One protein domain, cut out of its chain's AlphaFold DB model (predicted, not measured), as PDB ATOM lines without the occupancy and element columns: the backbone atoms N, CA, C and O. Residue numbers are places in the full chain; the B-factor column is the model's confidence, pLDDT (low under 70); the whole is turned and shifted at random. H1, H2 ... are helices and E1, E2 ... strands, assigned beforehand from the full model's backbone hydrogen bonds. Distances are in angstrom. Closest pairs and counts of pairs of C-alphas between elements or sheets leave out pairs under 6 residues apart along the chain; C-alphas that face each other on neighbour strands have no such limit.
ATOM      1  N   PHE A  79     -69.000  42.147-106.753       47.00
ATOM      2  CA  PHE A  79     -69.666  41.309-105.744       47.00
ATOM      3  C   PHE A  79     -68.780  40.812-104.608       47.00
ATOM      4  O   PHE A  79     -69.216  40.828-103.458       47.00
ATOM      5  N   ASP A  80     -67.564  40.377-104.915       56.19
ATOM      6  CA  ASP A  80     -66.664  39.777-103.923       56.19
ATOM      7  C   ASP A  80     -66.275  40.833-102.887       56.19
ATOM      8  O   ASP A  80     -66.477  40.720-101.675       56.19
ATOM      9  N   SER A  81     -65.868  41.971-103.410       57.62
ATOM     10  CA  SER A  81     -65.686  43.219-102.702       57.62
ATOM     11  C   SER A  81     -66.855  43.511-101.735       57.62
ATOM     12  O   SER A  81     -66.654  43.574-100.517       57.62
ATOM     13  N   ASN A  82     -68.097  43.642-102.241       63.41
ATOM     14  CA  ASN A  82     -69.242  44.103-101.431       63.41
ATOM     15  C   ASN A  82     -69.607  43.112-100.335       63.41
ATOM     16  O   ASN A  82     -70.023  43.497 -99.242       63.41
ATOM     17  N   ARG A  83     -69.405  41.828-100.616       67.62
ATOM     18  CA  ARG A  83     -69.572  40.762 -99.644       67.62
ATOM     19  C   ARG A  83     -68.490  40.790 -98.573       67.62
ATOM     20  O   ARG A  83     -68.804  40.563 -97.415       67.62
ATOM     21  N   THR A  84     -67.249  41.101 -98.933       71.31
ATOM     22  CA  THR A  84     -66.140  41.251 -97.976       71.31
ATOM     23  C   THR A  84     -66.418  42.406 -97.024       71.31
ATOM     24  O   THR A  84     -66.322  42.226 -95.815       71.31
ATOM     25  N   VAL A  85     -66.845  43.559 -97.550       71.94
ATOM     26  CA  VAL A  85     -67.256  44.711 -96.734       71.94
ATOM     27  C   VAL A  85     -68.435  44.338 -95.834       71.94
ATOM     28  O   VAL A  85     -68.388  44.582 -94.633       71.94
ATOM     29  N   PHE A  86     -69.475  43.705 -96.384       72.94
ATOM     30  CA  PHE A  86     -70.628  43.251 -95.607       72.94
ATOM     31  C   PHE A  86     -70.225  42.277 -94.492       72.94
ATOM     32  O   PHE A  86     -70.648  42.439 -93.351       72.94
ATOM     33  N   ASN A  87     -69.393  41.283 -94.799       75.56
ATOM     34  CA  ASN A  87     -68.910  40.319 -93.820       75.56
ATOM     35  C   ASN A  87     -68.077  41.008 -92.742       75.56
ATOM     36  O   ASN A  87     -68.309  40.738 -91.578       75.56
ATOM     37  N   LEU A  88     -67.184  41.930 -93.104       76.38
ATOM     38  CA  LEU A  88     -66.364  42.673 -92.146       76.38
ATOM     39  C   LEU A  88     -67.206  43.582 -91.234       76.38
ATOM     40  O   LEU A  88     -66.871  43.761 -90.069       76.38
ATOM     41  N   LEU A  89     -68.302  44.150 -91.742       76.06
ATOM     42  CA  LEU A  89     -69.211  44.979 -90.945       76.06
ATOM     43  C   LEU A  89     -70.064  44.155 -89.972       76.06
ATOM     44  O   LEU A  89     -70.292  44.594 -88.849       76.06
ATOM     45  N   ASN A  90     -70.550  42.985 -90.396       76.50
ATOM     46  CA  ASN A  90     -71.410  42.131 -89.564       76.50
ATOM     47  C   ASN A  90     -70.619  41.176 -88.661       76.50
ATOM     48  O   ASN A  90     -71.082  40.818 -87.584       76.50
ATOM     49  N   ASN A  91     -69.435  40.774 -89.110       79.56
ATOM     50  CA  ASN A  91     -68.501  39.874 -88.450       79.56
ATOM     51  C   ASN A  91     -67.094  40.489 -88.552       79.56
ATOM     52  O   ASN A  91     -66.270  40.018 -89.347       79.56
ATOM     53  N   PRO A  92     -66.808  41.564 -87.797       84.62
ATOM     54  CA  PRO A  92     -65.468  42.138 -87.761       84.62
ATOM     55  C   PRO A  92     -64.450  41.090 -87.312       84.62
ATOM     56  O   PRO A  92     -64.820  40.050 -86.761       84.62
ATOM     57  N   ASP A  93     -63.171  41.365 -87.565       88.44
ATOM     58  CA  ASP A  93     -62.082  40.468 -87.178       88.44
ATOM     59  C   ASP A  93     -62.220  40.030 -85.723       88.44
ATOM     60  O   ASP A  93     -62.528  40.832 -84.837       88.44
ATOM     61  N   GLY A  94     -61.986  38.748 -85.478       87.06
ATOM     62  CA  GLY A  94     -62.324  38.175 -84.191       87.06
ATOM     63  C   GLY A  94     -61.694  36.824 -83.935       87.06
ATOM     64  O   GLY A  94     -60.787  36.373 -84.640       87.06
ATOM     65  N   ILE A  95     -62.191  36.204 -82.869       87.75
ATOM     66  CA  ILE A  95     -61.785  34.884 -82.409       87.75
ATOM     67  C   ILE A  95     -62.982  33.956 -82.574       87.75
ATOM     68  O   ILE A  95     -64.065  34.228 -82.058       87.75
ATOM     69  N   LEU A  96     -62.770  32.857 -83.280       85.50
ATOM     70  CA  LEU A  96     -63.724  31.783 -83.457       85.50
ATOM     71  C   LEU A  96     -63.303  30.617 -82.563       85.50
ATOM     72  O   LEU A  96     -62.253  30.016 -82.775       85.50
ATOM     73  N   GLU A  97     -64.103  30.310 -81.544       87.31
ATOM     74  CA  GLU A  97     -63.864  29.159 -80.671       87.31
ATOM     75  C   GLU A  97     -64.544  27.922 -81.248       87.31
ATOM     76  O   GLU A  97     -65.754  27.924 -81.482       87.31
ATOM     77  N   TYR A  98     -63.792  26.841 -81.431       82.81
ATOM     78  CA  TYR A  98     -64.343  25.586 -81.923       82.81
ATOM     79  C   TYR A  98     -64.322  24.512 -80.838       82.81
ATOM     80  O   TYR A  98     -63.437  24.449 -79.982       82.81
ATOM     81  N   LYS A  99     -65.325  23.635 -80.891       82.62
ATOM     82  CA  LYS A  99     -65.439  22.448 -80.050       82.62
ATOM     83  C   LYS A  99     -66.071  21.336 -80.875       82.62
ATOM     84  O   LYS A  99     -67.237  21.433 -81.247       82.62
ATOM     85  N   ILE A 100     -65.305  20.292 -81.149       74.94
ATOM     86  CA  ILE A 100     -65.718  19.199 -82.029       74.94
ATOM     87  C   ILE A 100     -65.495  17.850 -81.371       74.94
ATOM     88  O   ILE A 100     -64.560  17.657 -80.593       74.94
ATOM     89  N   PHE A 101     -66.343  16.896 -81.731       73.12
ATOM     90  CA  PHE A 101     -66.140  15.503 -81.382       73.12
ATOM     91  C   PHE A 101     -65.468  14.794 -82.546       73.12
ATOM     92  O   PHE A 101     -66.031  14.708 -83.636       73.12
ATOM     93  N   VAL A 102     -64.267  14.284 -82.298       69.19
ATOM     94  CA  VAL A 102     -63.514  13.498 -83.266       69.19
ATOM     95  C   VAL A 102     -63.697  12.017 -82.944       69.19
ATOM     96  O   VAL A 102     -63.251  11.572 -81.880       69.19
ATOM     97  N   PRO A 103     -64.339  11.232 -83.828       63.78
ATOM     98  CA  PRO A 103     -64.396   9.787 -83.670       63.78
ATOM     99  C   PRO A 103     -62.993   9.211 -83.874       63.78
ATOM    100  O   PRO A 103     -62.437   9.251 -84.981       63.78
ATOM    101  N   THR A 104     -62.425   8.686 -82.793       60.62
ATOM    102  CA  THR A 104     -61.120   8.028 -82.798       60.62
ATOM    103  C   THR A 104     -61.361   6.526 -82.893       60.62
ATOM    104  O   THR A 104     -62.261   5.999 -82.247       60.62
ATOM    105  N   ILE A 105     -60.606   5.855 -83.759       62.12
ATOM    106  CA  ILE A 105     -60.590   4.395 -83.839       62.12
ATOM    107  C   ILE A 105     -59.160   4.005 -83.495       62.12
ATOM    108  O   ILE A 105     -58.282   4.095 -84.353       62.12
ATOM    109  N   GLU A 106     -58.912   3.665 -82.234       60.41
ATOM    110  CA  GLU A 106     -57.606   3.155 -81.813       60.41
ATOM    111  C   GLU A 106     -57.662   1.632 -81.828       60.41
ATOM    112  O   GLU A 106     -58.576   1.033 -81.262       60.41
ATOM    113  N   SER A 107     -56.706   1.001 -82.509       63.19
ATOM    114  CA  SER A 107     -56.558  -0.447 -82.486       63.19
ATOM    115  C   SER A 107     -55.344  -0.860 -81.669       63.19
ATOM    116  O   SER A 107     -54.241  -0.365 -81.891       63.19
ATOM    117  N   GLN A 108     -55.538  -1.794 -80.741       68.25
ATOM    118  CA  GLN A 108     -54.444  -2.410 -79.993       68.25
ATOM    119  C   GLN A 108     -54.453  -3.929 -80.193       68.25
ATOM    120  O   GLN A 108     -55.504  -4.556 -80.017       68.25
ATOM    121  N   PRO A 109     -53.319  -4.534 -80.590       67.44
ATOM    122  CA  PRO A 109     -53.208  -5.982 -80.660       67.44
ATOM    123  C   PRO A 109     -53.233  -6.565 -79.246       67.44
ATOM    124  O   PRO A 109     -52.560  -6.063 -78.347       67.44
ATOM    125  N   THR A 110     -54.012  -7.621 -79.052       75.50
ATOM    126  CA  THR A 110     -54.033  -8.393 -77.808       75.50
ATOM    127  C   THR A 110     -53.081  -9.576 -77.887       75.50
ATOM    128  O   THR A 110     -52.728 -10.043 -78.973       75.50
ATOM    129  N   ASP A 111     -52.710 -10.107 -76.723       82.56
ATOM    130  CA  ASP A 111     -51.799 -11.250 -76.599       82.56
ATOM    131  C   ASP A 111     -52.302 -12.514 -77.326       82.56
ATOM    132  O   ASP A 111     -51.508 -13.368 -77.712       82.56
ATOM    133  N   ASP A 112     -53.616 -12.632 -77.557       80.81
ATOM    134  CA  ASP A 112     -54.253 -13.730 -78.299       80.81
ATOM    135  C   ASP A 112     -54.423 -13.451 -79.809       80.81
ATOM    136  O   ASP A 112     -55.086 -14.215 -80.515       80.81
ATOM    137  N   GLY A 113     -53.827 -12.369 -80.322       68.50
ATOM    138  CA  GLY A 113     -53.838 -12.014 -81.742       68.50
ATOM    139  C   GLY A 113     -55.136 -11.366 -82.232       68.50
ATOM    140  O   GLY A 113     -55.331 -11.228 -83.442       68.50
ATOM    141  N   ARG A 114     -56.035 -10.966 -81.326       70.50
ATOM    142  CA  ARG A 114     -57.221 -10.165 -81.661       70.50
ATOM    143  C   ARG A 114     -56.873  -8.675 -81.696       70.50
ATOM    144  O   ARG A 114     -55.829  -8.233 -81.224       70.50
ATOM    145  N   LEU A 115     -57.761  -7.891 -82.298       68.00
ATOM    146  CA  LEU A 115     -57.664  -6.435 -82.334       68.00
ATOM    147  C   LEU A 115     -58.715  -5.866 -81.376       68.00
ATOM    148  O   LEU A 115     -59.912  -6.051 -81.603       68.00
ATOM    149  N   LEU A 116     -58.292  -5.172 -80.321       63.75
ATOM    150  CA  LEU A 116     -59.191  -4.316 -79.550       63.75
ATOM    151  C   LEU A 116     -59.387  -3.023 -80.323       63.75
ATOM    152  O   LEU A 116     -58.407  -2.377 -80.674       63.75
ATOM    153  N   ILE A 117     -60.640  -2.671 -80.595       58.88
ATOM    154  CA  ILE A 117     -61.007  -1.416 -81.249       58.88
ATOM    155  C   ILE A 117     -61.665  -0.530 -80.194       58.88
ATOM    156  O   ILE A 117     -62.774  -0.830 -79.753       58.88
ATOM    157  N   ASP A 118     -60.989   0.547 -79.796       59.69
ATOM    158  CA  ASP A 118     -61.605   1.598 -78.989       59.69
ATOM    159  C   ASP A 118     -62.394   2.538 -79.907       59.69
ATOM    160  O   ASP A 118     -61.835   3.192 -80.789       59.69
ATOM    161  N   LEU A 119     -63.713   2.571 -79.703       55.53
ATOM    162  CA  LEU A 119     -64.641   3.487 -80.361       55.53
ATOM    163  C   LEU A 119     -64.977   4.619 -79.391       55.53
ATOM    164  O   LEU A 119     -66.100   4.729 -78.894       55.53
ATOM    165  N   SER A 120     -63.988   5.462 -79.116       58.09
ATOM    166  CA  SER A 120     -64.142   6.643 -78.275       58.09
ATOM    167  C   SER A 120     -64.194   7.915 -79.126       58.09
ATOM    168  O   SER A 120     -63.646   8.009 -80.227       58.09
ATOM    169  N   SER A 121     -64.908   8.929 -78.633       63.44
ATOM    170  CA  SER A 121     -64.864  10.267 -79.228       63.44
ATOM    171  C   SER A 121     -63.985  11.153 -78.360       63.44
ATOM    172  O   SER A 121     -64.215  11.283 -77.156       63.44
ATOM    173  N   LYS A 122     -62.960  11.759 -78.961       71.00
ATOM    174  CA  LYS A 122     -62.137  12.760 -78.284       71.00
ATOM    175  C   LYS A 122     -62.700  14.132 -78.600       71.00
ATOM    176  O   LYS A 122     -62.955  14.469 -79.756       71.00
ATOM    177  N   LEU A 123     -62.921  14.919 -77.554       76.94
ATOM    178  CA  LEU A 123     -63.311  16.306 -77.709       76.94
ATOM    179  C   LEU A 123     -62.067  17.137 -78.030       76.94
ATOM    180  O   LEU A 123     -61.207  17.301 -77.167       76.94
ATOM    181  N   LYS A 124     -62.010  17.697 -79.238       80.50
ATOM    182  CA  LYS A 124     -61.032  18.731 -79.584       80.50
ATOM    183  C   LYS A 124     -61.655  20.108 -79.400       80.50
ATOM    184  O   LYS A 124     -62.835  20.313 -79.696       80.50
ATOM    185  N   LYS A 125     -60.865  21.041 -78.881       86.81
ATOM    186  CA  LYS A 125     -61.250  22.438 -78.687       86.81
ATOM    187  C   LYS A 125     -60.065  23.337 -79.002       86.81
ATOM    188  O   LYS A 125     -58.928  22.928 -78.783       86.81
ATOM    189  N   GLY A 126     -60.358  24.547 -79.439       89.06
ATOM    190  CA  GLY A 126     -59.335  25.521 -79.768       89.06
ATOM    191  C   GLY A 126     -59.937  26.803 -80.313       89.06
ATOM    192  O   GLY A 126     -61.146  27.038 -80.188       89.06
ATOM    193  N   LYS A 127     -59.083  27.648 -80.887       90.00
ATOM    194  CA  LYS A 127     -59.436  28.992 -81.331       90.00
ATOM    195  C   LYS A 127     -58.761  29.334 -82.650       90.00
ATOM    196  O   LYS A 127     -57.557  29.156 -82.811       90.00
ATOM    197  N   PHE A 128     -59.543  29.917 -83.550       87.94
ATOM    198  CA  PHE A 128     -59.062  30.563 -84.761       87.94
ATOM    199  C   PHE A 128     -59.149  32.072 -84.612       87.94
ATOM    200  O   PHE A 128     -60.210  32.604 -84.295       87.94
ATOM    201  N   LYS A 129     -58.067  32.785 -84.910       89.00
ATOM    202  CA  LYS A 129     -58.171  34.193 -85.280       89.00
ATOM    203  C   LYS A 129     -58.648  34.252 -86.728       89.00
ATOM    204  O   LYS A 129     -58.086  33.568 -87.580       89.00
ATOM    205  N   TYR A 130     -59.667  35.060 -87.009       88.31
ATOM    206  CA  TYR A 130     -60.185  35.213 -88.365       88.31
ATOM    207  C   TYR A 130     -60.188  36.661 -88.847       88.31
ATOM    208  O   TYR A 130     -60.299  37.601 -88.057       88.31
ATOM    209  N   SER A 131     -60.078  36.835 -90.164       87.00
ATOM    210  CA  SER A 131     -60.212  38.135 -90.821       87.00
ATOM    211  C   SER A 131     -60.763  37.987 -92.233       87.00
ATOM    212  O   SER A 131     -60.479  37.001 -92.907       87.00
ATOM    213  N   PHE A 132     -61.522  38.973 -92.706       85.19
ATOM    214  CA  PHE A 132     -61.938  39.046 -94.107       85.19
ATOM    215  C   PHE A 132     -61.030  40.008 -94.877       85.19
ATOM    216  O   PHE A 132     -60.754  41.110 -94.399       85.19
ATOM    217  N   ALA A 133     -60.595  39.626 -96.079       82.25
ATOM    218  CA  ALA A 133     -59.894  40.536 -96.989       82.25
ATOM    219  C   ALA A 133     -60.296  40.332 -98.446       82.25
ATOM    220  O   ALA A 133     -60.936  39.347 -98.811       82.25
ATOM    221  N   LEU A 134     -59.876  41.284 -99.272       76.69
ATOM    222  CA  LEU A 134     -60.040  41.248-100.710       76.69
ATOM    223  C   LEU A 134     -58.661  41.304-101.369       76.69
ATOM    224  O   LEU A 134     -57.996  42.334-101.305       76.69
ATOM    225  N   ILE A 135     -58.230  40.221-102.010       73.94
ATOM    226  CA  ILE A 135     -56.909  40.153-102.649       73.94
ATOM    227  C   ILE A 135     -57.071  40.223-104.164       73.94
ATOM    228  O   ILE A 135     -57.958  39.590-104.739       73.94
ATOM    229  N   LYS A 136     -56.211  41.010-104.816       69.38
ATOM    230  CA  LYS A 136     -56.128  41.067-106.276       69.38
ATOM    231  C   LYS A 136     -55.314  39.884-106.792       69.38
ATOM    232  O   LYS A 136     -54.108  39.835-106.581       69.38
ATOM    233  N   GLN A 137     -55.959  38.981-107.519       64.06
ATOM    234  CA  GLN A 137     -55.302  37.929-108.287       64.06
ATOM    235  C   GLN A 137     -55.398  38.263-109.774       64.06
ATOM    236  O   GLN A 137     -56.484  38.303-110.354       64.06
ATOM    237  N   TYR A 138     -54.253  38.508-110.411       67.31
ATOM    238  CA  TYR A 138     -54.184  38.951-111.807       67.31
ATOM    239  C   TYR A 138     -55.029  40.221-112.050       67.31
ATOM    240  O   TYR A 138     -54.717  41.294-111.531       67.31
ATOM    241  N   SER A 139     -56.108  40.103-112.827       62.78
ATOM    242  CA  SER A 139     -57.020  41.198-113.175       62.78
ATOM    243  C   SER A 139     -58.307  41.208-112.344       62.78
ATOM    244  O   SER A 139     -59.162  42.054-112.591       62.78
ATOM    245  N   ILE A 140     -58.467  40.290-111.383       61.19
ATOM    246  CA  ILE A 140     -59.691  40.134-110.589       61.19
ATOM    247  C   ILE A 140     -59.409  40.279-109.093       61.19
ATOM    248  O   ILE A 140     -58.347  39.900-108.609       61.19
ATOM    249  N   TYR A 141     -60.365  40.830-108.351       69.25
ATOM    250  CA  TYR A 141     -60.349  40.820-106.890       69.25
ATOM    251  C   TYR A 141     -61.183  39.650-106.380       69.25
ATOM    252  O   TYR A 141     -62.258  39.400-106.915       69.25
ATOM    253  N   ARG A 142     -60.699  38.962-105.344       69.69
ATOM    254  CA  ARG A 142     -61.374  37.828-104.707       69.69
ATOM    255  C   ARG A 142     -61.490  38.034-103.207       69.69
ATOM    256  O   ARG A 142     -60.572  38.565-102.582       69.69
ATOM    257  N   SER A 143     -62.619  37.622-102.637       75.81
ATOM    258  CA  SER A 143     -62.857  37.632-101.191       75.81
ATOM    259  C   SER A 143     -62.212  36.443-100.520       75.81
ATOM    260  O   SER A 143     -62.384  35.312-100.972       75.81
ATOM    261  N   TYR A 144     -61.605  36.684 -99.370       77.88
ATOM    262  CA  TYR A 144     -60.979  35.653 -98.567       77.88
ATOM    263  C   TYR A 144     -61.420  35.754 -97.111       77.88
ATOM    264  O   TYR A 144     -61.535  36.853 -96.562       77.88
ATOM    265  N   LEU A 145     -61.657  34.595 -96.500       83.19
ATOM    266  CA  LEU A 145     -61.698  34.414 -95.056       83.19
ATOM    267  C   LEU A 145     -60.361  33.800 -94.643       83.19
ATOM    268  O   LEU A 145     -60.070  32.662 -95.004       83.19
ATOM    269  N   PHE A 146     -59.562  34.556 -93.903       84.00
ATOM    270  CA  PHE A 146     -58.327  34.074 -93.300       84.00
ATOM    271  C   PHE A 146     -58.647  33.431 -91.968       84.00
ATOM    272  O   PHE A 146     -59.353  34.039 -91.165       84.00
ATOM    273  N   LEU A 147     -58.089  32.250 -91.736       84.38
ATOM    274  CA  LEU A 147     -58.049  31.591 -90.442       84.38
ATOM    275  C   LEU A 147     -56.599  31.331 -90.044       84.38
ATOM    276  O   LEU A 147     -55.804  30.805 -90.823       84.38
ATOM    277  N   ASP A 148     -56.284  31.690 -88.810       85.31
ATOM    278  CA  ASP A 148     -55.009  31.426 -88.160       85.31
ATOM    279  C   ASP A 148     -55.300  30.678 -86.856       85.31
ATOM    280  O   ASP A 148     -56.018  31.197 -85.993       85.31
ATOM    281  N   GLU A 149     -54.850  29.427 -86.749       86.31
ATOM    282  CA  GLU A 149     -55.058  28.638 -85.534       86.31
ATOM    283  C   GLU A 149     -54.116  29.138 -84.442       86.31
ATOM    284  O   GLU A 149     -52.901  28.995 -84.537       86.31
ATOM    285  N   ILE A 150     -54.684  29.720 -83.389       88.25
ATOM    286  CA  ILE A 150     -53.910  30.299 -82.282       88.25
ATOM    287  C   ILE A 150     -53.928  29.417 -81.028       88.25
ATOM    288  O   ILE A 150     -53.131  29.619 -80.115       88.25
ATOM    289  N   GLU A 151     -54.857  28.461 -80.956       88.44
ATOM    290  CA  GLU A 151     -54.979  27.489 -79.872       88.44
ATOM    291  C   GLU A 151     -55.587  26.197 -80.429       88.44
ATOM    292  O   GLU A 151     -56.650  26.249 -81.043       88.44
ATOM    293  N   GLY A 152     -54.954  25.051 -80.164       85.81
ATOM    294  CA  GLY A 152     -55.424  23.731 -80.596       85.81
ATOM    295  C   GLY A 152     -54.539  23.079 -81.663       85.81
ATOM    296  O   GLY A 152     -53.406  23.500 -81.881       85.81
ATOM    297  N   ASP A 153     -55.043  21.997 -82.251       80.50
ATOM    298  CA  ASP A 153     -54.366  21.150 -83.245       80.50
ATOM    299  C   ASP A 153     -55.337  20.703 -84.360       80.50
ATOM    300  O   ASP A 153     -55.298  19.576 -84.871       80.50
ATOM    301  N   PHE A 154     -56.305  21.558 -84.687       77.88
ATOM    302  CA  PHE A 154     -57.364  21.224 -85.625       77.88
ATOM    303  C   PHE A 154     -56.904  21.281 -87.079       77.88
ATOM    304  O   PHE A 154     -57.376  20.467 -87.870       77.88
ATOM    305  N   ILE A 155     -55.975  22.166 -87.448       75.62
ATOM    306  CA  ILE A 155     -55.410  22.180 -88.803       75.62
ATOM    307  C   ILE A 155     -54.644  20.887 -89.097       75.62
ATOM    308  O   ILE A 155     -54.870  20.295 -90.154       75.62
ATOM    309  N   ASP A 156     -53.846  20.386 -88.150       75.94
ATOM    310  CA  ASP A 156     -53.222  19.056 -88.236       75.94
ATOM    311  C   ASP A 156     -54.266  17.968 -88.495       75.94
ATOM    312  O   ASP A 156     -54.147  17.180 -89.435       75.94
ATOM    313  N   PHE A 157     -55.343  17.978 -87.710       73.50
ATOM    314  CA  PHE A 157     -56.437  17.024 -87.850       73.50
ATOM    315  C   PHE A 157     -57.150  17.124 -89.211       73.50
ATOM    316  O   PHE A 157     -57.496  16.105 -89.809       73.50
ATOM    317  N   VAL A 158     -57.372  18.329 -89.742       70.50
ATOM    318  CA  VAL A 158     -57.953  18.521 -91.083       70.50
ATOM    319  C   VAL A 158     -57.010  18.010 -92.173       70.50
ATOM    320  O   VAL A 158     -57.468  17.440 -93.161       70.50
ATOM    321  N   LEU A 159     -55.699  18.159 -91.995       68.94
ATOM    322  CA  LEU A 159     -54.689  17.719 -92.956       68.94
ATOM    323  C   LEU A 159     -54.418  16.203 -92.927       68.94
ATOM    324  O   LEU A 159     -53.808  15.681 -93.867       68.94
ATOM    325  N   GLU A 160     -54.912  15.466 -91.924       68.69
ATOM    326  CA  GLU A 160     -54.781  14.007 -91.846       68.69
ATOM    327  C   GLU A 160     -55.369  13.302 -93.086       68.69
ATOM    328  O   GLU A 160     -56.582  13.276 -93.332       68.69
ATOM    329  N   LYS A 161     -54.490  12.656 -93.866       56.16
ATOM    330  CA  LYS A 161     -54.801  12.062 -95.182       56.16
ATOM    331  C   LYS A 161     -55.990  11.097 -95.196       56.16
ATOM    332  O   LYS A 161     -56.644  10.974 -96.226       56.16
ATOM    333  N   SER A 162     -56.272  10.399 -94.097       56.88
ATOM    334  CA  SER A 162     -57.332   9.386 -94.042       56.88
ATOM    335  C   SER A 162     -58.749   9.951 -93.916       56.88
ATOM    336  O   SER A 162     -59.694   9.228 -94.222       56.88
ATOM    337  N   LYS A 163     -58.924  11.197 -93.444       60.47
ATOM    338  CA  LYS A 163     -60.249  11.787 -93.137       60.47
ATOM    339  C   LYS A 163     -60.386  13.272 -93.509       60.47
ATOM    340  O   LYS A 163     -61.367  13.915 -93.140       60.47
ATOM    341  N   ASN A 164     -59.437  13.802 -94.283       64.94
ATOM    342  CA  ASN A 164     -59.315  15.221 -94.626       64.94
ATOM    343  C   ASN A 164     -60.638  15.867 -95.093       64.94
ATOM    344  O   ASN A 164     -61.015  16.934 -94.612       64.94
ATOM    345  N   LYS A 165     -61.416  15.182 -95.941       66.19
ATOM    346  CA  LYS A 165     -62.694  15.707 -96.445       66.19
ATOM    347  C   LYS A 165     -63.745  15.932 -95.354       66.19
ATOM    348  O   LYS A 165     -64.342  17.005 -95.307       66.19
ATOM    349  N   ASP A 166     -63.999  14.943 -94.501       68.38
ATOM    350  CA  ASP A 166     -65.044  15.042 -93.471       68.38
ATOM    351  C   ASP A 166     -64.648  16.050 -92.383       68.38
ATOM    352  O   ASP A 166     -65.479  16.818 -91.884       68.38
ATOM    353  N   ASN A 167     -63.350  16.109 -92.080       72.25
ATOM    354  CA  ASN A 167     -62.771  17.074 -91.153       72.25
ATOM    355  C   ASN A 167     -62.894  18.504 -91.705       72.25
ATOM    356  O   ASN A 167     -63.321  19.412 -90.988       72.25
ATOM    357  N   PHE A 168     -62.626  18.698 -92.998       73.06
ATOM    358  CA  PHE A 168     -62.810  19.978 -93.678       73.06
ATOM    359  C   PHE A 168     -64.285  20.403 -93.748       73.06
ATOM    360  O   PHE A 168     -64.616  21.557 -93.490       73.06
ATOM    361  N   ILE A 169     -65.207  19.477 -94.030       73.25
ATOM    362  CA  ILE A 169     -66.651  19.769 -93.990       73.25
ATOM    363  C   ILE A 169     -67.073  20.206 -92.580       73.25
ATOM    364  O   ILE A 169     -67.864  21.139 -92.428       73.25
ATOM    365  N   SER A 170     -66.524  19.574 -91.542       74.94
ATOM    366  CA  SER A 170     -66.785  19.953 -90.152       74.94
ATOM    367  C   SER A 170     -66.304  21.378 -89.852       74.94
ATOM    368  O   SER A 170     -67.062  22.150 -89.266       74.94
ATOM    369  N   LEU A 171     -65.111  21.759 -90.325       76.50
ATOM    370  CA  LEU A 171     -64.601  23.135 -90.244       76.50
ATOM    371  C   LEU A 171     -65.569  24.132 -90.886       76.50
ATOM    372  O   LEU A 171     -65.975  25.113 -90.266       76.50
ATOM    373  N   VAL A 172     -65.980  23.850 -92.120       75.31
ATOM    374  CA  VAL A 172     -66.889  24.709 -92.884       75.31
ATOM    375  C   VAL A 172     -68.222  24.898 -92.166       75.31
ATOM    376  O   VAL A 172     -68.740  26.013 -92.106       75.31
ATOM    377  N   ASN A 173     -68.770  23.835 -91.582       74.50
ATOM    378  CA  ASN A 173     -70.017  23.918 -90.829       74.50
ATOM    379  C   ASN A 173     -69.887  24.817 -89.597       74.50
ATOM    380  O   ASN A 173     -70.788  25.614 -89.342       74.50
ATOM    381  N   ILE A 174     -68.774  24.729 -88.866       76.62
ATOM    382  CA  ILE A 174     -68.511  25.579 -87.695       76.62
ATOM    383  C   ILE A 174     -68.429  27.045 -88.122       76.62
ATOM    384  O   ILE A 174     -69.125  27.888 -87.558       76.62
ATOM    385  N   ILE A 175     -67.647  27.331 -89.166       77.62
ATOM    386  CA  ILE A 175     -67.506  28.671 -89.746       77.62
ATOM    387  C   ILE A 175     -68.878  29.236 -90.136       77.62
ATOM    388  O   ILE A 175     -69.223  30.352 -89.752       77.62
ATOM    389  N   ASN A 176     -69.681  28.463 -90.869       75.19
ATOM    390  CA  ASN A 176     -71.002  28.892 -91.324       75.19
ATOM    391  C   ASN A 176     -71.965  29.149 -90.160       75.19
ATOM    392  O   ASN A 176     -72.678  30.151 -90.166       75.19
ATOM    393  N   GLN A 177     -71.972  28.278 -89.148       76.50
ATOM    394  CA  GLN A 177     -72.834  28.434 -87.975       76.50
ATOM    395  C   GLN A 177     -72.450  29.644 -87.123       76.50
ATOM    396  O   GLN A 177     -73.333  30.364 -86.664       76.50
ATOM    397  N   GLN A 178     -71.154  29.869 -86.901       77.25
ATOM    398  CA  GLN A 178     -70.682  30.892 -85.967       77.25
ATOM    399  C   GLN A 178     -70.558  32.277 -86.601       77.25
ATOM    400  O   GLN A 178     -70.862  33.264 -85.940       77.25
ATOM    401  N   LEU A 179     -70.163  32.361 -87.873       74.62
ATOM    402  CA  LEU A 179     -70.027  33.635 -88.592       74.62
ATOM    403  C   LEU A 179     -71.267  33.978 -89.435       74.62
ATOM    404  O   LEU A 179     -71.274  34.970 -90.164       74.62
ATOM    405  N   GLY A 180     -72.309  33.136 -89.403       68.19
ATOM    406  CA  GLY A 180     -73.501  33.301 -90.244       68.19
ATOM    407  C   GLY A 180     -73.176  33.299 -91.740       68.19
ATOM    408  O   GLY A 180     -73.884  33.913 -92.543       68.19
ATOM    409  N   LEU A 181     -72.066  32.662 -92.117       65.06
ATOM    410  CA  LEU A 181     -71.626  32.592 -93.499       65.06
ATOM    411  C   LEU A 181     -72.410  31.513 -94.245       65.06
ATOM    412  O   LEU A 181     -72.837  30.502 -93.694       65.06
ATOM    413  N   ASN A 182     -72.578  31.736 -95.544       58.75
ATOM    414  CA  ASN A 182     -72.973  30.702 -96.493       58.75
ATOM    415  C   ASN A 182     -71.757  30.394 -97.376       58.75
ATOM    416  O   ASN A 182     -71.754  30.705 -98.574       58.75
ATOM    417  N   TYR A 183     -70.667  29.963 -96.728       63.03
ATOM    418  CA  TYR A 183     -69.468  29.470 -97.393       63.03
ATOM    419  C   TYR A 183     -69.801  28.114 -98.007       63.03
ATOM    420  O   TYR A 183     -70.166  27.166 -97.306       63.03
ATOM    421  N   ASP A 184     -69.706  28.055 -99.331       60.19
ATOM    422  CA  ASP A 184     -69.893  26.839-100.104       60.19
ATOM    423  C   ASP A 184     -68.513  26.255-100.407       60.19
ATOM    424  O   ASP A 184     -67.789  26.760-101.261       60.19
ATOM    425  N   ALA A 185     -68.162  25.187 -99.691       52.91
ATOM    426  CA  ALA A 185     -66.890  24.480 -99.831       52.91
ATOM    427  C   ALA A 185     -66.656  23.870-101.221       52.91
ATOM    428  O   ALA A 185     -65.531  23.481-101.530       52.91
ATOM    429  N   TYR A 186     -67.713  23.738-102.026       51.03
ATOM    430  CA  TYR A 186     -67.669  23.120-103.342       51.03
ATOM    431  C   TYR A 186     -67.631  24.163-104.462       51.03
ATOM    432  O   TYR A 186     -67.033  23.905-105.495       51.03
ATOM    433  N   ASN A 187     -68.213  25.353-104.286       51.62
ATOM    434  CA  ASN A 187     -68.232  26.376-105.334       51.62
ATOM    435  C   ASN A 187     -67.233  27.511-105.066       51.62
ATOM    436  O   ASN A 187     -67.472  28.372-104.221       51.62
ATOM    437  N   TYR A 188     -66.193  27.590-105.903       48.12
ATOM    438  CA  TYR A 188     -65.117  28.604-105.937       48.12
ATOM    439  C   TYR A 188     -65.548  30.087-105.969       48.12
ATOM    440  O   TYR A 188     -64.704  30.977-105.981       48.12
ATOM    441  N   ASN A 189     -66.843  30.394-106.028       42.72
ATOM    442  CA  ASN A 189     -67.335  31.669-106.551       42.72
ATOM    443  C   ASN A 189     -67.744  32.707-105.498       42.72
ATOM    444  O   ASN A 189     -68.407  33.673-105.868       42.72
ATOM    445  N   ARG A 190     -67.488  32.512-104.194       53.75
ATOM    446  CA  ARG A 190     -68.109  33.390-103.178       53.75
ATOM    447  C   ARG A 190     -67.186  33.923-102.082       53.75
ATOM    448  O   ARG A 190     -67.243  35.118-101.818       53.75
ATOM    449  N   VAL A 191     -66.393  33.078-101.428       54.22
ATOM    450  CA  VAL A 191     -65.327  33.455-100.478       54.22
ATOM    451  C   VAL A 191     -64.334  32.299-100.491       54.22
ATOM    452  O   VAL A 191     -64.772  31.169-100.309       54.22
ATOM    453  N   ALA A 192     -63.049  32.540-100.725       64.06
ATOM    454  CA  ALA A 192     -62.015  31.513-100.595       64.06
ATOM    455  C   ALA A 192     -61.546  31.416 -99.133       64.06
ATOM    456  O   ALA A 192     -61.512  32.420 -98.416       64.06
ATOM    457  N   LEU A 193     -61.243  30.204 -98.666       69.44
ATOM    458  CA  LEU A 193     -60.784  29.969 -97.297       69.44
ATOM    459  C   LEU A 193     -59.265  29.872 -97.315       69.44
ATOM    460  O   LEU A 193     -58.720  28.979 -97.953       69.44
ATOM    461  N   VAL A 194     -58.593  30.775 -96.609       74.50
ATOM    462  CA  VAL A 194     -57.133  30.771 -96.503       74.50
ATOM    463  C   VAL A 194     -56.754  30.410 -95.088       74.50
ATOM    464  O   VAL A 194     -57.214  31.039 -94.138       74.50
ATOM    465  N   ILE A 195     -55.897  29.411 -94.955       75.25
ATOM    466  CA  ILE A 195     -55.463  28.899 -93.662       75.25
ATOM    467  C   ILE A 195     -53.954  29.066 -93.558       75.25
ATOM    468  O   ILE A 195     -53.225  28.728 -94.494       75.25
ATOM    469  N   LYS A 196     -53.489  29.592 -92.426       72.38
ATOM    470  CA  LYS A 196     -52.067  29.582 -92.087       72.38
ATOM    471  C   LYS A 196     -51.669  28.189 -91.598       72.38
ATOM    472  O   LYS A 196     -52.310  27.655 -90.696       72.38
ATOM    473  N   ILE A 197     -50.640  27.603 -92.202       70.06
ATOM    474  CA  ILE A 197     -50.082  26.304 -91.802       70.06
ATOM    475  C   ILE A 197     -48.748  26.542 -91.068       70.06
ATOM    476  O   ILE A 197     -48.164  27.622 -91.138       70.06
ATOM    477  N   TYR A 198     -48.286  25.541 -90.317       58.97
ATOM    478  CA  TYR A 198     -47.129  25.561 -89.408       58.97
ATOM    479  C   TYR A 198     -45.791  26.030 -89.996       58.97
ATOM    480  O   TYR A 198     -44.875  26.337 -89.238       58.97
ATOM    481  N   ASP A 199     -45.639  26.086 -91.319       61.94
ATOM    482  CA  ASP A 199     -44.470  26.681 -91.974       61.94
ATOM    483  C   ASP A 199     -44.561  28.214 -92.073       61.94
ATOM    484  O   ASP A 199     -43.784  28.834 -92.792       61.94
ATOM    485  N   GLU A 200     -45.494  28.817 -91.331       69.81
ATOM    486  CA  GLU A 200     -45.808  30.245 -91.315       69.81
ATOM    487  C   GLU A 200     -46.343  30.774 -92.657       69.81
ATOM    488  O   GLU A 200     -46.450  31.988 -92.847       69.81
ATOM    489  N   HIS A 201     -46.734  29.871 -93.561       74.06
ATOM    490  CA  HIS A 201     -47.237  30.196 -94.889       74.06
ATOM    491  C   HIS A 201     -48.754  30.039 -94.991       74.06
ATOM    492  O   HIS A 201     -49.395  29.281 -94.256       74.06
ATOM    493  N   TYR A 202     -49.345  30.789 -95.919       74.00
ATOM    494  CA  TYR A 202     -50.788  30.789 -96.146       74.00
ATOM    495  C   TYR A 202     -51.161  29.922 -97.347       74.00
ATOM    496  O   TYR A 202     -50.552  30.001 -98.417       74.00
ATOM    497  N   TYR A 203     -52.207  29.117 -97.176       71.69
ATOM    498  CA  TYR A 203     -52.678  28.172 -98.180       71.69
ATOM    499  C   TYR A 203     -54.146  28.409 -98.506       71.69
ATOM    500  O   TYR A 203     -54.982  28.471 -97.603       71.69
ATOM    501  N   ASP A 204     -54.456  28.503 -99.798       70.44
ATOM    502  CA  ASP A 204     -55.831  28.453-100.294       70.44
ATOM    503  C   ASP A 204     -56.345  27.017-100.155       70.44
ATOM    504  O   ASP A 204     -55.738  26.064-100.663       70.44
ATOM    505  N   PHE A 205     -57.424  26.873 -99.394       69.69
ATOM    506  CA  PHE A 205     -58.039  25.608 -99.038       69.69
ATOM    507  C   PHE A 205     -59.386  25.470 -99.742       69.69
ATOM    508  O   PHE A 205     -60.345  26.198 -99.473       69.69
ATOM    509  N   HIS A 206     -59.477  24.466-100.609       65.19
ATOM    510  CA  HIS A 206     -60.681  24.173-101.379       65.19
ATOM    511  C   HIS A 206     -60.865  22.662-101.571       65.19
ATOM    512  O   HIS A 206     -59.898  21.912-101.751       65.19
ATOM    513  N   LEU A 207     -62.122  22.200-101.548       52.69
ATOM    514  CA  LEU A 207     -62.446  20.818-101.894       52.69
ATOM    515  C   LEU A 207     -62.409  20.656-103.411       52.69
ATOM    516  O   LEU A 207     -63.127  21.326-104.153       52.69
ATOM    517  N   ASN A 208     -61.601  19.713-103.885       48.25
ATOM    518  CA  ASN A 208     -61.586  19.368-105.294       48.25
ATOM    519  C   ASN A 208     -62.850  18.559-105.648       48.25
ATOM    520  O   ASN A 208     -62.962  17.379-105.325       48.25
ATOM    521  N   ILE A 209     -63.812  19.181-106.334       43.78
ATOM    522  CA  ILE A 209     -65.054  18.511-106.769       43.78
ATOM    523  C   ILE A 209     -64.766  17.401-107.799       43.78
ATOM    524  O   ILE A 209     -65.505  16.425-107.892       43.78
ATOM    525  N   SER A 210     -63.682  17.536-108.570       40.94
ATOM    526  CA  SER A 210     -63.266  16.586-109.608       40.94
ATOM    527  C   SER A 210     -62.506  15.379-109.046       40.94
ATOM    528  O   SER A 210     -62.416  14.352-109.711       40.94
ATOM    529  N   SER A 211     -61.974  15.488-107.824       45.00
ATOM    530  CA  SER A 211     -61.332  14.399-107.088       45.00
ATOM    531  C   SER A 211     -61.839  14.400-105.642       45.00
ATOM    532  O   SER A 211     -61.277  15.088-104.787       45.00
ATOM    533  N   PRO A 212     -62.895  13.628-105.326       46.78
ATOM    534  CA  PRO A 212     -63.604  13.703-104.048       46.78
ATOM    535  C   PRO A 212     -62.809  13.193-102.832       46.78
ATOM    536  O   PRO A 212     -63.405  13.020-101.770       46.78
ATOM    537  N   MET A 213     -61.504  12.930-102.969       43.00
ATOM    538  CA  MET A 213     -60.669  12.290-101.947       43.00
ATOM    539  C   MET A 213     -59.573  13.179-101.340       43.00
ATOM    540  O   MET A 213     -58.886  12.714-100.436       43.00
ATOM    541  N   ALA A 214     -59.402  14.437-101.761       50.47
ATOM    542  CA  ALA A 214     -58.416  15.324-101.134       50.47
ATOM    543  C   ALA A 214     -58.847  16.796-101.164       50.47
ATOM    544  O   ALA A 214     -59.230  17.307-102.220       50.47
ATOM    545  N   ALA A 215     -58.735  17.494-100.028       52.19
ATOM    546  CA  ALA A 215     -58.596  18.945-100.070       52.19
ATOM    547  C   ALA A 215     -57.300  19.267-100.820       52.19
ATOM    548  O   ALA A 215     -56.260  18.648-100.578       52.19
ATOM    549  N   THR A 216     -57.370  20.193-101.768       54.81
ATOM    550  CA  THR A 216     -56.182  20.702-102.446       54.81
ATOM    551  C   THR A 216     -55.730  21.965-101.734       54.81
ATOM    552  O   THR A 216     -56.542  22.840-101.453       54.81
ATOM    553  N   THR A 217     -54.432  22.044-101.444       60.59
ATOM    554  CA  THR A 217     -53.794  23.206-100.822       60.59
ATOM    555  C   THR A 217     -52.889  23.875-101.849       60.59
ATOM    556  O   THR A 217     -51.902  23.276-102.287       60.59
ATOM    557  N   GLY A 218     -53.223  25.096-102.260       65.56
ATOM    558  CA  GLY A 218     -52.338  25.937-103.066       65.56
ATOM    559  C   GLY A 218     -51.593  26.909-102.161       65.56
ATOM    560  O   GLY A 218     -52.236  27.710-101.490       65.56
ATOM    561  N   ARG A 219     -50.256  26.848-102.118       72.00
ATOM    562  CA  ARG A 219     -49.470  27.848-101.381       72.00
ATOM    563  C   ARG A 219     -49.628  29.210-102.056       72.00
ATOM    564  O   ARG A 219     -49.481  29.300-103.277       72.00
ATOM    565  N   LEU A 220     -49.900  30.246-101.269       71.69
ATOM    566  CA  LEU A 220     -49.945  31.615-101.769       71.69
ATOM    567  C   LEU A 220     -48.546  32.119-102.147       71.69
ATOM    568  O   LEU A 220     -47.519  31.676-101.630       71.69
ATOM    569  N   THR A 221     -48.500  33.047-103.095       77.94
ATOM    570  CA  THR A 221     -47.261  33.713-103.507       77.94
ATOM    571  C   THR A 221     -46.739  34.627-102.400       77.94
ATOM    572  O   THR A 221     -47.511  35.163-101.609       77.94
ATOM    573  N   THR A 222     -45.432  34.899-102.385       78.06
ATOM    574  CA  THR A 222     -44.815  35.812-101.404       78.06
ATOM    575  C   THR A 222     -45.485  37.191-101.380       78.06
ATOM    576  O   THR A 222     -45.711  37.745-100.312       78.06
ATOM    577  N   SER A 223     -45.894  37.720-102.537       75.38
ATOM    578  CA  SER A 223     -46.634  38.987-102.617       75.38
ATOM    579  C   SER A 223     -48.028  38.926-101.984       75.38
ATOM    580  O   SER A 223     -48.495  39.913-101.416       75.38
ATOM    581  N   GLU A 224     -48.714  37.785-102.085       75.31
ATOM    582  CA  GLU A 224     -50.010  37.581-101.430       75.31
ATOM    583  C   GLU A 224     -49.828  37.452 -99.913       75.31
ATOM    584  O   GLU A 224     -50.600  38.035 -99.157       75.31
ATOM    585  N   GLU A 225     -48.775  36.771 -99.456       77.81
ATOM    586  CA  GLU A 225     -48.435  36.651 -98.032       77.81
ATOM    587  C   GLU A 225     -48.069  38.002 -97.402       77.81
ATOM    588  O   GLU A 225     -48.558  38.330 -96.321       77.81
ATOM    589  N   GLU A 226     -47.278  38.829 -98.091       79.81
ATOM    590  CA  GLU A 226     -46.965  40.198 -97.660       79.81
ATOM    591  C   GLU A 226     -48.229  41.056 -97.542       79.81
ATOM    592  O   GLU A 226     -48.398  41.795 -96.566       79.81
ATOM    593  N   TYR A 227     -49.153  40.928 -98.502       80.12
ATOM    594  CA  TYR A 227     -50.449  41.595 -98.427       80.12
ATOM    595  C   TYR A 227     -51.244  41.126 -97.206       80.12
ATOM    596  O   TYR A 227     -51.799  41.963 -96.495       80.12
ATOM    597  N   ILE A 228     -51.290  39.819 -96.936       77.00
ATOM    598  CA  ILE A 228     -52.005  39.251 -95.786       77.00
ATOM    599  C   ILE A 228     -51.409  39.760 -94.478       77.00
ATOM    600  O   ILE A 228     -52.147  40.254 -93.628       77.00
ATOM    601  N   ALA A 229     -50.087  39.705 -94.326       80.69
ATOM    602  CA  ALA A 229     -49.408  40.194 -93.132       80.69
ATOM    603  C   ALA A 229     -49.687  41.689 -92.905       80.69
ATOM    604  O   ALA A 229     -50.041  42.102 -91.799       80.69
ATOM    605  N   ALA A 230     -49.606  42.502 -93.963       83.31
ATOM    606  CA  ALA A 230     -49.948  43.917 -93.894       83.31
ATOM    607  C   ALA A 230     -51.432  44.138 -93.560       83.31
ATOM    608  O   ALA A 230     -51.753  45.020 -92.769       83.31
ATOM    609  N   TRP A 231     -52.335  43.339 -94.134       84.12
ATOM    610  CA  TRP A 231     -53.775  43.421 -93.905       84.12
ATOM    611  C   TRP A 231     -54.154  43.071 -92.469       84.12
ATOM    612  O   TRP A 231     -54.909  43.806 -91.840       84.12
ATOM    613  N   LEU A 232     -53.627  41.974 -91.924       81.38
ATOM    614  CA  LEU A 232     -53.936  41.503 -90.573       81.38
ATOM    615  C   LEU A 232     -53.511  42.487 -89.474       81.38
ATOM    616  O   LEU A 232     -54.074  42.430 -88.380       81.38
ATOM    617  N   ASN A 233     -52.579  43.394 -89.773       85.81
ATOM    618  CA  ASN A 233     -52.138  44.458 -88.872       85.81
ATOM    619  C   ASN A 233     -53.031  45.709 -88.896       85.81
ATOM    620  O   ASN A 233     -52.897  46.561 -88.020       85.81
ATOM    621  N   LEU A 234     -53.932  45.839 -89.873       86.06
ATOM    622  CA  LEU A 234     -54.853  46.972 -89.956       86.06
ATOM    623  C   LEU A 234     -56.013  46.814 -88.970       86.06
ATOM    624  O   LEU A 234     -56.568  45.725 -88.805       86.06
ATOM    625  N   SER A 235     -56.451  47.928 -88.394       87.12
ATOM    626  CA  SER A 235     -57.730  48.008 -87.691       87.12
ATOM    627  C   SER A 235     -58.906  47.824 -88.656       87.12
ATOM    628  O   SER A 235     -58.807  48.067 -89.860       87.12
ATOM    629  N   THR A 236     -60.073  47.458 -88.125       81.75
ATOM    630  CA  THR A 236     -61.300  47.305 -88.924       81.75
ATOM    631  C   THR A 236     -61.643  48.573 -89.713       81.75
ATOM    632  O   THR A 236     -62.036  48.483 -90.875       81.75
ATOM    633  N   ASN A 237     -61.438  49.759 -89.131       81.88
ATOM    634  CA  ASN A 237     -61.694  51.034 -89.810       81.88
ATOM    635  C   ASN A 237     -60.745  51.258 -90.992       81.88
ATOM    636  O   ASN A 237     -61.188  51.658 -92.066       81.88
ATOM    637  N   GLU A 238     -59.457  50.961 -90.818       87.81
ATOM    638  CA  GLU A 238     -58.462  51.057 -91.892       87.81
ATOM    639  C   GLU A 238     -58.742  50.047 -93.008       87.81
ATOM    640  O   GLU A 238     -58.626  50.386 -94.183       87.81
ATOM    641  N   LYS A 239     -59.183  48.831 -92.661       85.38
ATOM    642  CA  LYS A 239     -59.626  47.826 -93.639       85.38
ATOM    643  C   LYS A 239     -60.822  48.321 -94.440       85.38
ATOM    644  O   LYS A 239     -60.791  48.266 -95.665       85.38
ATOM    645  N   ILE A 240     -61.849  48.856 -93.777       79.69
ATOM    646  CA  ILE A 240     -63.023  49.433 -94.449       79.69
ATOM    647  C   ILE A 240     -62.604  50.578 -95.376       79.69
ATOM    648  O   ILE A 240     -63.091  50.652 -96.502       79.69
ATOM    649  N   GLN A 241     -61.697  51.450 -94.932       80.12
ATOM    650  CA  GLN A 241     -61.215  52.566 -95.739       80.12
ATOM    651  C   GLN A 241     -60.432  52.090 -96.968       80.12
ATOM    652  O   GLN A 241     -60.729  52.526 -98.078       80.12
ATOM    653  N   LYS A 242     -59.511  51.131 -96.805       82.00
ATOM    654  CA  LYS A 242     -58.804  50.510 -97.934       82.00
ATOM    655  C   LYS A 242     -59.754  49.827 -98.907       82.00
ATOM    656  O   LYS A 242     -59.546  49.931-100.110       82.00
ATOM    657  N   LEU A 243     -60.787  49.140 -98.410       77.44
ATOM    658  CA  LEU A 243     -61.811  48.566 -99.280       77.44
ATOM    659  C   LEU A 243     -62.468  49.681-100.082       77.44
ATOM    660  O   LEU A 243     -62.407  49.608-101.298       77.44
ATOM    661  N   LYS A 244     -62.989  50.742 -99.449       72.44
ATOM    662  CA  LYS A 244     -63.608  51.889-100.148       72.44
ATOM    663  C   LYS A 244     -62.713  52.488-101.236       72.44
ATOM    664  O   LYS A 244     -63.188  52.700-102.346       72.44
ATOM    665  N   GLU A 245     -61.423  52.675-100.969       75.31
ATOM    666  CA  GLU A 245     -60.454  53.172-101.960       75.31
ATOM    667  C   GLU A 245     -60.290  52.254-103.180       75.31
ATOM    668  O   GLU A 245     -59.995  52.734-104.275       75.31
ATOM    669  N   ILE A 246     -60.472  50.940-103.010       69.00
ATOM    670  CA  ILE A 246     -60.469  49.972-104.116       69.00
ATOM    671  C   ILE A 246     -61.723  50.135-104.998       69.00
ATOM    672  O   ILE A 246     -61.661  49.796-106.177       69.00
ATOM    673  N   TYR A 247     -62.829  50.675-104.472       61.16
ATOM    674  CA  TYR A 247     -64.091  50.865-105.208       61.16
ATOM    675  C   TYR A 247     -64.294  52.239-105.823       61.16
ATOM    676  O   TYR A 247     -65.026  52.357-106.801       61.16
ATOM    677  N   GLU A 248     -63.754  53.283-105.200       55.47
ATOM    678  CA  GLU A 248     -63.945  54.665-105.655       55.47
ATOM    679  C   GLU A 248     -62.993  55.043-106.810       55.47
ATOM    680  O   GLU A 248     -63.010  56.186-107.267       55.47
ATOM    681  N   LYS A 249     -62.182  54.091-107.296       49.50
ATOM    682  CA  LYS A 249     -61.287  54.209-108.458       49.50
ATOM    683  C   LYS A 249     -61.859  53.526-109.692       49.50
ATOM    684  O   LYS A 249     -61.695  54.113-110.783       49.50
TER     685      LYS A 249
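AT A GLANCE: This is residues 79 to 249 of the 249 residues of the protein "Type I secretion C-terminal target domain (VC_A0849 subclass)" of Megamonas sp. Calf98-2 (UniProt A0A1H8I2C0). A six-stranded sheet curls like part of a barrel, and its hairpin E1 and E2 reaches away as a long two-stranded arm whose turn, residues 110 to 114, makes one end of the longest axis. H2 and H3 fill the space between the edges E1 and E6, H4 crosses E2, and H1 and H5 pack side by side at the end away from the arm. The printed part has 171 residues with five named helices and six named strands, mixed helices and strands, in the order H1 E1 E2 E3 H2 H3 E4 E5 E6 H4 H5. The mixed sheet runs E1 E2 E3 E4 E5 E6, with E3 and E4 parallel and the other neighbours antiparallel. The whole is only just compact, close to loose, with a radius of gyration of the C-alphas of 18.5 A and spans of 74 by 31 by 28 A.

HOW THE PARTS SIT: H1, residues 79 to 90, is on the sheet at a height of 8.5 A, over E2, residues 115 to 137, and only just over E3, residues 140 to 151, with 3 of its 12 C-alphas. E1, residues 94 to 109, E2 and E3 form a meander, each strand the antiparallel neighbour of the one before; N 100 and O 124 are 2.9 A apart, N 133 and O 144 3.0 A. H2, residues 154 to 159, and H3, residues 164 to 179, touch only at the corner; the closest C-alphas, of Val 158 and Asn 164, are 5.0 A apart. H1, H2 and H3 are on the same face, making two layers, helices and sheet. E3, H2, H3 and E4, residues 192 to 196, form a strand-helix-strand unit, parallel strands joined through helices, with a right-handed crossover; N 147 and O 194 are 2.8 A apart. E4, E5, residues 202 to 207, and E6, residues 215 to 219, form a second meander; N 203 and O 195 are 2.9 A apart, N 204 and O 218 2.9 A. H4, residues 222 to 232, runs across E2 at 88 degrees on the local plane. H5, residues 236 to 247, only grazes the sheet and touches H1 at a shallow tilt of 19 degrees, opposite ways; the closest C-alphas, of Val 85 and Ile 240, are 6.7 A apart. In the five helices every O i to N i+4 pair is within hydrogen-bond range.

IN THESE COORDINATES: H1 begins at C-alpha 79, (-69.666, 41.309, -105.744). E1 spans 45.2 A, E2 51.5 A, bending by 89 degrees at residue 134, E3 33.6 A and H3 22.1 A. H5 ends at C-alpha 247, (-64.091, 50.865, -105.208).

THE WHOLE: The C-alphas of Asp 112 and Lys 249, 74.7 A apart, are the two farthest apart. The printed part has no cut; the link from H3 to E4, 12 residues, is long. The mean pLDDT of the printed part is 71.1, with 71 residues under 70, among them residues 180 to 193 and 205 to 218.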